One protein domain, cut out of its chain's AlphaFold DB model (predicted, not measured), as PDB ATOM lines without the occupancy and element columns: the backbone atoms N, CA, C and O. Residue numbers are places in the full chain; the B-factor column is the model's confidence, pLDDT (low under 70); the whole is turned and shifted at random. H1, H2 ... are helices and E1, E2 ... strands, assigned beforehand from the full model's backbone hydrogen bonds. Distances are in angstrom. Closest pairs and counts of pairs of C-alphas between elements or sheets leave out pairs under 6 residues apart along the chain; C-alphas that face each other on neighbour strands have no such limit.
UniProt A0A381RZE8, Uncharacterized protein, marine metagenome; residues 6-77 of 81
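AT A GLANCE: This is residues 6 to 77 of the 81 residues of an uncharacterized protein of marine metagenome (UniProt A0A381RZE8). A small sheet of three strands, E1, E2 and E3, sits in the middle of a long, thin model, with two short helices, H1 and H2, about perpendicular at one end and the hairpin of E4 and E5 at the other. Residues 57 to 66 run along the length from H2 to E4, and residues 69 to 74 of the hairpin stick out free. The printed part has 72 residues, under half of them in named elements, in the order E1 E2 E3 H1 H2 E4 E5; the class is mixed, and both sheets, E1 - E2 - E3 and E4 - E5, are antiparallel. It is only just loose, close to extended, with a radius of gyration of the C-alphas of 16.3 A and spans of 57 by 21 by 17 A.

IN THESE COORDINATES: E1 is residues 12 to 14, from C-alpha 12 at (112.500, 145.908, 96.557), E2 residues 21 to 23 and E3 residues 29 to 31. H1 is residues 37 to 44, 10.7 A long, and H2 residues 49 to 56, 10.6 A. E4 is residues 67 to 70 and E5 residues 73 to 76, each 9.7 A, ending at C-alpha 76 (117.580, 153.903, 113.260).

HOW THE PARTS SIT: E1, E2 and E3 form a meander, each strand the antiparallel neighbour of the one before. N 13 and O 22 are 2.9 A apart, and N 30 and O 21 2.8 A, within hydrogen-bond range. H1 and H2 are not on this sheet; they touch, the closest C-alphas being Gly 43 and Lys 52 at 4.2 A, about perpendicular at 89 degrees. In both, every O i to N i+4 pair is within hydrogen-bond range. In the hairpin of E4 and E5, N 75 and O 68 are 2.8 A apart. E2 and E4 are apart.

THE WHOLE: The C-alphas of Leu 47 and Asp 71, the two farthest apart, are 57.0 A apart. The printed part has no cut and no long link, and no printed residue is under 70 in pLDDT.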
ATOM      1  N   ILE A   6     114.370 151.950  93.645       93.50
ATOM      2  CA  ILE A   6     113.435 151.424  94.649       93.50
ATOM      3  C   ILE A   6     112.099 151.136  93.967       93.50
ATOM      4  O   ILE A   6     111.488 152.027  93.377       93.50
ATOM      5  N   ASP A   7     111.625 149.902  94.095       94.94
ATOM      6  CA  ASP A   7     110.288 149.487  93.696       94.94
ATOM      7  C   ASP A   7     109.426 149.318  94.948       94.94
ATOM      8  O   ASP A   7     109.463 148.291  95.628       94.94
ATOM      9  N   VAL A   8     108.641 150.351  95.246       95.38
ATOM     10  CA  VAL A   8     107.756 150.389  96.418       95.38
ATOM     11  C   VAL A   8     106.638 149.348  96.322       95.38
ATOM     12  O   VAL A   8     106.182 148.847  97.344       95.38
ATOM     13  N   LYS A   9     106.192 148.998  95.108       96.19
ATOM     14  CA  LYS A   9     105.091 148.046  94.910       96.19
ATOM     15  C   LYS A   9     105.524 146.626  95.260       96.19
ATOM     16  O   LYS A   9     104.751 145.887  95.857       96.19
ATOM     17  N   ASN A  10     106.737 146.258  94.857       95.88
ATOM     18  CA  ASN A  10     107.306 144.939  95.122       95.88
ATOM     19  C   ASN A  10     108.187 144.909  96.381       95.88
ATOM     20  O   ASN A  10     108.788 143.881  96.679       95.88
ATOM     21  N   GLU A  11     108.272 146.029  97.102       97.19
ATOM     22  CA  GLU A  11     109.087 146.210  98.305       97.19
ATOM     23  C   GLU A  11     110.578 145.900  98.100       97.19
ATOM     24  O   GLU A  11     111.257 145.398  98.998       97.19
ATOM     25  N   THR A  12     111.107 146.213  96.910       96.50
ATOM     26  CA  THR A  12     112.500 145.908  96.557       96.50
ATOM     27  C   THR A  12     113.368 147.143  96.372       96.50
ATOM     28  O   THR A  12     112.908 148.209  95.969       96.50
ATOM     29  N   ILE A  13     114.656 146.982  96.654       95.19
ATOM     30  CA  ILE A  13     115.716 147.936  96.334       95.19
ATOM     31  C   ILE A  13     116.799 147.214  95.533       95.19
ATOM     32  O   ILE A  13     117.199 146.103  95.888       95.19
ATOM     33  N   ALA A  14     117.265 147.818  94.442       93.38
ATOM     34  CA  ALA A  14     118.267 147.220  93.564       93.38
ATOM     35  C   ALA A  14     119.648 147.860  93.748       93.38
ATOM     36  O   ALA A  14     119.808 149.079  93.712       93.38
ATOM     37  N   CYS A  15     120.677 147.025  93.879       90.19
ATOM     38  CA  CYS A  15     122.066 147.453  93.834       90.19
ATOM     39  C   CYS A  15     122.367 148.092  92.475       90.19
ATOM     40  O   CYS A  15     122.251 147.455  91.427       90.19
ATOM     41  N   ARG A  16     122.815 149.348  92.490       87.38
ATOM     42  CA  ARG A  16     123.091 150.110  91.268       87.38
ATOM     43  C   ARG A  16     124.184 149.486  90.392       87.38
ATOM     44  O   ARG A  16     124.157 149.665  89.176       87.38
ATOM     45  N   TRP A  17     125.135 148.783  91.003       84.75
ATOM     46  CA  TRP A  17     126.302 148.237  90.309       84.75
ATOM     47  C   TRP A  17     126.015 146.884  89.671       84.75
ATOM     48  O   TRP A  17     126.181 146.719  88.467       84.75
ATOM     49  N   HIS A  18     125.540 145.931  90.471       84.38
ATOM     50  CA  HIS A  18     125.417 144.535  90.040       84.38
ATOM     51  C   HIS A  18     123.964 144.108  89.811       84.38
ATOM     52  O   HIS A  18     123.711 142.984  89.385       84.38
ATOM     53  N   LYS A  19     123.001 145.008  90.061       84.06
ATOM     54  CA  LYS A  19     121.560 144.790  89.871       84.06
ATOM     55  C   LYS A  19     120.984 143.598  90.648       84.06
ATOM     56  O   LYS A  19     119.914 143.112  90.294       84.06
ATOM     57  N   SER A  20     121.651 143.149  91.713       91.44
ATOM     58  CA  SER A  20     121.003 142.329  92.740       91.44
ATOM     59  C   SER A  20     119.885 143.137  93.393       91.44
ATOM     60  O   SER A  20     120.062 144.337  93.611       91.44
ATOM     61  N   SER A  21     118.759 142.509  93.710       94.56
ATOM     62  CA  SER A  21     117.632 143.162  94.376       94.56
ATOM     63  C   SER A  21     117.309 142.483  95.696       94.56
ATOM     64  O   SER A  21     117.464 141.271  95.844       94.56
ATOM     65  N   PHE A  22     116.871 143.285  96.660       96.19
ATOM     66  CA  PHE A  22     116.622 142.852  98.031       96.19
ATOM     67  C   PHE A  22     115.277 143.384  98.503       96.19
ATOM     68  O   PHE A  22     114.898 144.497  98.140       96.19
ATOM     69  N   CYS A  23     114.578 142.619  99.335       96.94
ATOM     70  CA  CYS A  23     113.405 143.104 100.046       96.94
ATOM     71  C   CYS A  23     113.841 144.076 101.146       96.94
ATOM     72  O   CYS A  23     114.455 143.652 102.122       96.94
ATOM     73  N   TYR A  24     113.504 145.364 101.053       95.00
ATOM     74  CA  TYR A  24     113.922 146.332 102.082       95.00
ATOM     75  C   TYR A  24     113.138 146.196 103.402       95.00
ATOM     76  O   TYR A  24     113.425 146.906 104.362       95.00
ATOM     77  N   LYS A  25     112.130 145.311 103.458       95.19
ATOM     78  CA  LYS A  25     111.391 144.969 104.683       95.19
ATOM     79  C   LYS A  25     112.004 143.804 105.455       95.19
ATOM     80  O   LYS A  25     111.923 143.798 106.676       95.19
ATOM     81  N   THR A  26     112.566 142.817 104.756       96.62
ATOM     82  CA  THR A  26     113.013 141.545 105.358       96.62
ATOM     83  C   THR A  26     114.488 141.236 105.138       96.62
ATOM     84  O   THR A  26     115.013 140.337 105.783       96.62
ATOM     85  N   GLY A  27     115.148 141.926 104.208       96.00
ATOM     86  CA  GLY A  27     116.543 141.689 103.845       96.00
ATOM     87  C   GLY A  27     116.749 140.581 102.813       96.00
ATOM     88  O   GLY A  27     117.835 140.444 102.258       96.00
ATOM     89  N   GLU A  28     115.704 139.807 102.516       97.31
ATOM     90  CA  GLU A  28     115.745 138.672 101.593       97.31
ATOM     91  C   GLU A  28     116.250 139.076 100.199       97.31
ATOM     92  O   GLU A  28     115.794 140.066  99.618       97.31
ATOM     93  N   VAL A  29     117.144 138.266  99.630       95.00
ATOM     94  CA  VAL A  29     117.585 138.390  98.236       95.00
ATOM     95  C   VAL A  29     116.431 138.024  97.295       95.00
ATOM     96  O   VAL A  29     115.928 136.905  97.335       95.00
ATOM     97  N   LYS A  30     116.029 138.948  96.416       93.69
ATOM     98  CA  LYS A  30     114.988 138.737  95.391       93.69
ATOM     99  C   LYS A  30     115.568 138.410  94.012       93.69
ATOM    100  O   LYS A  30     115.012 137.576  93.309       93.69
ATOM    101  N   GLU A  31     116.697 139.015  93.647       90.62
ATOM    102  CA  GLU A  31     117.492 138.671  92.459       90.62
ATOM    103  C   GLU A  31     118.977 138.770  92.820       90.62
ATOM    104  O   GLU A  31     119.397 139.722  93.481       90.62
ATOM    105  N   TRP A  32     119.786 137.811  92.369       89.19
ATOM    106  CA  TRP A  32     121.218 137.765  92.656       89.19
ATOM    107  C   TRP A  32     122.039 137.998  91.398       89.19
ATOM    108  O   TRP A  32     122.209 137.075  90.607       89.19
ATOM    109  N   MET A  33     122.533 139.233  91.248       84.00
ATOM    110  CA  MET A  33     123.231 139.765  90.078       84.00
ATOM    111  C   MET A  33     122.421 139.578  88.787       84.00
ATOM    112  O   MET A  33     122.028 138.479  88.425       84.00
ATOM    113  N   HIS A  34     122.135 140.644  88.042       75.75
ATOM    114  CA  HIS A  34     121.265 140.523  86.862       75.75
ATOM    115  C   HIS A  34     121.990 139.840  85.679       75.75
ATOM    116  O   HIS A  34     122.377 140.484  84.700       75.75
ATOM    117  N   ILE A  35     122.162 138.521  85.763       78.50
ATOM    118  CA  ILE A  35     122.648 137.642  84.700       78.50
ATOM    119  C   ILE A  35     121.453 137.187  83.868       78.50
ATOM    120  O   ILE A  35     120.450 136.699  84.394       78.50
ATOM    121  N   SER A  36     121.557 137.317  82.547       78.75
ATOM    122  CA  SER A  36     120.504 136.848  81.642       78.75
ATOM    123  C   SER A  36     120.302 135.333  81.760       78.75
ATOM    124  O   SER A  36     121.235 134.585  82.059       78.75
ATOM    125  N   ASN A  37     119.100 134.849  81.440       79.94
ATOM    126  CA  ASN A  37     118.814 133.407  81.399       79.94
ATOM    127  C   ASN A  37     119.771 132.640  80.472       79.94
ATOM    128  O   ASN A  37     120.122 131.496  80.755       79.94
ATOM    129  N   PHE A  38     120.234 133.283  79.396       82.69
ATOM    130  CA  PHE A  38     121.236 132.718  78.498       82.69
ATOM    131  C   PHE A  38     122.603 132.567  79.180       82.69
ATOM    132  O   PHE A  38     123.195 131.493  79.119       82.69
ATOM    133  N   GLN A  39     123.078 133.590  79.899       82.88
ATOM    134  CA  GLN A  39     124.315 133.495  80.688       82.88
ATOM    135  C   GLN A  39     124.202 132.429  81.784       82.88
ATOM    136  O   GLN A  39     125.108 131.611  81.920       82.88
ATOM    137  N   LYS A  40     123.063 132.361  82.492       79.19
ATOM    138  CA  LYS A  40     122.775 131.304  83.479       79.19
ATOM    139  C   LYS A  40     122.848 129.905  82.838       79.19
ATOM    140  O   LYS A  40     123.424 128.989  83.420       79.19
ATOM    141  N   MET A  41     122.307 129.731  81.627       84.19
ATOM    142  CA  MET A  41     122.381 128.469  80.877       84.19
ATOM    143  C   MET A  41     123.820 128.111  80.478       84.19
ATOM    144  O   MET A  41     124.236 126.971  80.682       84.19
ATOM    145  N   LEU A  42     124.595 129.070  79.961       86.56
ATOM    146  CA  LEU A  42     125.998 128.848  79.599       86.56
ATOM    147  C   LEU A  42     126.865 128.503  80.816       86.56
ATOM    148  O   LEU A  42     127.732 127.638  80.707       86.56
ATOM    149  N   GLY A  43     126.608 129.117  81.977       85.06
ATOM    150  CA  GLY A  43     127.279 128.776  83.234       85.06
ATOM    151  C   GLY A  43     127.048 127.319  83.638       85.06
ATOM    152  O   GLY A  43     128.003 126.591  83.902       85.06
ATOM    153  N   LYS A  44     125.796 126.843  83.564       82.06
ATOM    154  CA  LYS A  44     125.445 125.432  83.830       82.06
ATOM    155  C   LYS A  44     126.113 124.443  82.871       82.06
ATOM    156  O   LYS A  44     126.400 123.318  83.264       82.06
ATOM    157  N   MET A  45     126.358 124.851  81.626       87.62
ATOM    158  CA  MET A  45     127.058 124.042  80.619       87.62
ATOM    159  C   MET A  45     128.590 124.148  80.715       87.62
ATOM    160  O   MET A  45     129.290 123.535  79.915       87.62
ATOM    161  N   GLY A  46     129.124 124.930  81.663       84.12
ATOM    162  CA  GLY A  46     130.565 125.166  81.805       84.12
ATOM    163  C   GLY A  46     131.172 126.034  80.696       84.12
ATOM    164  O   GLY A  46     132.388 126.087  80.556       84.12
ATOM    165  N   LEU A  47     130.336 126.714  79.909       87.00
ATOM    166  CA  LEU A  47     130.740 127.564  78.783       87.00
ATOM    167  C   LEU A  47     130.883 129.041  79.180       87.00
ATOM    168  O   LEU A  47     131.279 129.868  78.363       87.00
ATOM    169  N   ASN A  48     130.544 129.379  80.427       86.00
ATOM    170  CA  ASN A  48     130.735 130.702  81.007       86.00
ATOM    171  C   ASN A  48     131.165 130.562  82.478       86.00
ATOM    172  O   ASN A  48     130.342 130.261  83.341       86.00
ATOM    173  N   ALA A  49     132.460 130.755  82.745       86.06
ATOM    174  CA  ALA A  49     133.039 130.622  84.082       86.06
ATOM    175  C   ALA A  49     132.477 131.657  85.071       86.06
ATOM    176  O   ALA A  49     132.092 131.286  86.170       86.06
ATOM    177  N   GLU A  50     132.320 132.912  84.647       83.06
ATOM    178  CA  GLU A  50     131.766 133.990  85.477       83.06
ATOM    179  C   GLU A  50     130.324 133.683  85.912       83.06
ATOM    180  O   GLU A  50     129.980 133.766  87.086       83.06
ATOM    181  N   ALA A  51     129.471 133.249  84.980       83.69
ATOM    182  CA  ALA A  51     128.092 132.892  85.302       83.69
ATOM    183  C   ALA A  51     127.999 131.643  86.193       83.69
ATOM    184  O   ALA A  51     127.034 131.508  86.946       83.69
ATOM    185  N   LYS A  52     128.973 130.729  86.097       84.38
ATOM    186  CA  LYS A  52     129.075 129.572  86.989       84.38
ATOM    187  C   LYS A  52     129.470 130.009  88.400       84.38
ATOM    188  O   LYS A  52     128.788 129.627  89.341       84.38
ATOM    189  N   GLU A  53     130.501 130.841  88.529       84.62
ATOM    190  CA  GLU A  53     130.944 131.386  89.816       84.62
ATOM    191  C   GLU A  53     129.808 132.139  90.512       84.62
ATOM    192  O   GLU A  53     129.481 131.818  91.648       84.62
ATOM    193  N   ILE A  54     129.121 133.052  89.813       83.88
ATOM    194  CA  ILE A  54     127.986 133.803  90.377       83.88
ATOM    195  C   ILE A  54     126.857 132.869  90.840       83.88
ATOM    196  O   ILE A  54     126.223 133.137  91.857       83.88
ATOM    197  N   ALA A  55     126.594 131.779  90.112       81.38
ATOM    198  CA  ALA A  55     125.558 130.814  90.477       81.38
ATOM    199  C   ALA A  55     125.921 129.955  91.703       81.38
ATOM    200  O   ALA A  55     125.025 129.392  92.329       81.38
ATOM    201  N   GLU A  56     127.209 129.828  92.017       85.88
ATOM    202  CA  GLU A  56     127.724 129.091  93.178       85.88
ATOM    203  C   GLU A  56     127.954 130.006  94.396       85.88
ATOM    204  O   GLU A  56     128.194 129.508  95.496       85.88
ATOM    205  N   MET A  57     127.858 131.331  94.229       87.88
ATOM    206  CA  MET A  57     127.971 132.291  95.328       87.88
ATOM    207  C   MET A  57     126.811 132.162  96.317       87.88
ATOM    208  O   MET A  57     125.653 131.976  95.946       87.88
ATOM    209  N   GLU A  58     127.122 132.352  97.596       89.50
ATOM    210  CA  GLU A  58     126.109 132.444  98.638       89.50
ATOM    211  C   GLU A  58     125.239 133.695  98.446       89.50
ATOM    212  O   GLU A  58     125.736 134.806  98.252       89.50
ATOM    213  N   HIS A  59     123.920 133.512  98.522       91.06
ATOM    214  CA  HIS A  59     122.955 134.606  98.481       91.06
ATOM    215  C   HIS A  59     122.787 135.186  99.883       91.06
ATOM    216  O   HIS A  59     121.933 134.746 100.654       91.06
ATOM    217  N   ILE A  60     123.616 136.172 100.208       91.50
ATOM    218  CA  ILE A  60     123.633 136.790 101.534       91.50
ATOM    219  C   ILE A  60     122.496 137.826 101.625       91.50
ATOM    220  O   ILE A  60     122.481 138.772 100.826       91.50
ATOM    221  N   PRO A  61     121.537 137.677 102.563       94.25
ATOM    222  CA  PRO A  61     120.533 138.701 102.842       94.25
ATOM    223  C   PRO A  61     121.181 139.997 103.335       94.25
ATOM    224  O   PRO A  61     122.257 139.976 103.928       94.25
ATOM    225  N   VAL A  62     120.515 141.130 103.126       93.62
ATOM    226  CA  VAL A  62     120.959 142.402 103.711       93.62
ATOM    227  C   VAL A  62     120.378 142.586 105.105       93.62
ATOM    228  O   VAL A  62     119.243 142.190 105.367       93.62
ATOM    229  N   ASP A  63     121.132 143.241 105.980       94.56
ATOM    230  CA  ASP A  63     120.613 143.645 107.281       94.56
ATOM    231  C   ASP A  63     119.482 144.667 107.112       94.56
ATOM    232  O   ASP A  63     119.565 145.603 106.309       94.56
ATOM    233  N   VAL A  64     118.424 144.492 107.901       94.81
ATOM    234  CA  VAL A  64     117.325 145.452 108.007       94.81
ATOM    235  C   VAL A  64     117.325 146.025 109.410       94.81
ATOM    236  O   VAL A  64     117.338 145.293 110.398       94.81
ATOM    237  N   TYR A  65     117.283 147.350 109.482       95.50
ATOM    238  CA  TYR A  65     117.229 148.085 110.734       95.50
ATOM    239  C   TYR A  65     115.826 148.640 110.934       95.50
ATOM    240  O   TYR A  65     115.234 149.216 110.015       95.50
ATOM    241  N   GLU A  66     115.302 148.497 112.147       94.44
ATOM    242  CA  GLU A  66     114.054 149.153 112.511       94.44
ATOM    243  C   GLU A  66     114.237 150.667 112.475       94.44
ATOM    244  O   GLU A  66     115.270 151.206 112.883       94.44
ATOM    245  N   THR A  67     113.216 151.365 111.985       95.81
ATOM    246  CA  THR A  67     113.221 152.825 111.930       95.81
ATOM    247  C   THR A  67     111.963 153.395 112.552       95.81
ATOM    248  O   THR A  67     110.890 152.789 112.498       95.81
ATOM    249  N   LYS A  68     112.092 154.577 113.155       96.94
ATOM    250  CA  LYS A  68     110.970 155.318 113.728       96.94
ATOM    251  C   LYS A  68     111.109 156.799 113.421       96.94
ATOM    252  O   LYS A  68     112.135 157.399 113.725       96.94
ATOM    253  N   GLU A  69     110.057 157.395 112.875       98.00
ATOM    254  CA  GLU A  69     109.942 158.848 112.786       98.00
ATOM    255  C   GLU A  69     109.387 159.392 114.110       98.00
ATOM    256  O   GLU A  69     108.339 158.948 114.586       98.00
ATOM    257  N   GLN A  70     110.111 160.313 114.743       97.75
ATOM    258  CA  GLN A  70     109.693 160.950 115.987       97.75
ATOM    259  C   GLN A  70     110.319 162.345 116.114       97.75
ATOM    260  O   GLN A  70     111.523 162.505 115.929       97.75
ATOM    261  N   ASP A  71     109.491 163.340 116.451       97.12
ATOM    262  CA  ASP A  71     109.887 164.738 116.685       97.12
ATOM    263  C   ASP A  71     110.648 165.380 115.506       97.12
ATOM    264  O   ASP A  71     111.527 166.217 115.690       97.12
ATOM    265  N   GLY A  72     110.312 164.978 114.274       97.69
ATOM    266  CA  GLY A  72     110.969 165.446 113.048       97.69
ATOM    267  C   GLY A  72     112.300 164.754 112.729       97.69
ATOM    268  O   GLY A  72     112.981 165.155 111.786       97.69
ATOM    269  N   PHE A  73     112.672 163.714 113.480       98.00
ATOM    270  CA  PHE A  73     113.879 162.916 113.264       98.00
ATOM    271  C   PHE A  73     113.534 161.482 112.856       98.00
ATOM    272  O   PHE A  73     112.535 160.921 113.307       98.00
ATOM    273  N   ILE A  74     114.401 160.865 112.046       97.44
ATOM    274  CA  ILE A  74     114.371 159.421 111.784       97.44
ATOM    275  C   ILE A  74     115.399 158.748 112.687       97.44
ATOM    276  O   ILE A  74     116.600 158.983 112.573       97.44
ATOM    277  N   TRP A  75     114.909 157.890 113.569       97.25
ATOM    278  CA  TRP A  75     115.707 157.039 114.436       97.25
ATOM    279  C   TRP A  75     115.948 155.703 113.745       97.25
ATOM    280  O   TRP A  75     115.007 155.119 113.211       97.25
ATOM    281  N   VAL A  76     117.188 155.221 113.776       96.44
ATOM    282  CA  VAL A  76     117.580 153.903 113.260       96.44
ATOM    283  C   VAL A  76     118.021 153.051 114.446       96.44
ATOM    284  O   VAL A  76     118.958 153.417 115.156       96.44
ATOM    285  N   GLY A  77     117.322 151.945 114.693       95.38
ATOM    286  CA  GLY A  77     117.636 151.018 115.775       95.38
ATOM    287  C   GLY A  77     118.828 150.145 115.404       95.38
ATOM    288  O   GLY A  77     118.727 149.331 114.493       95.38
TER     289      GLY A  77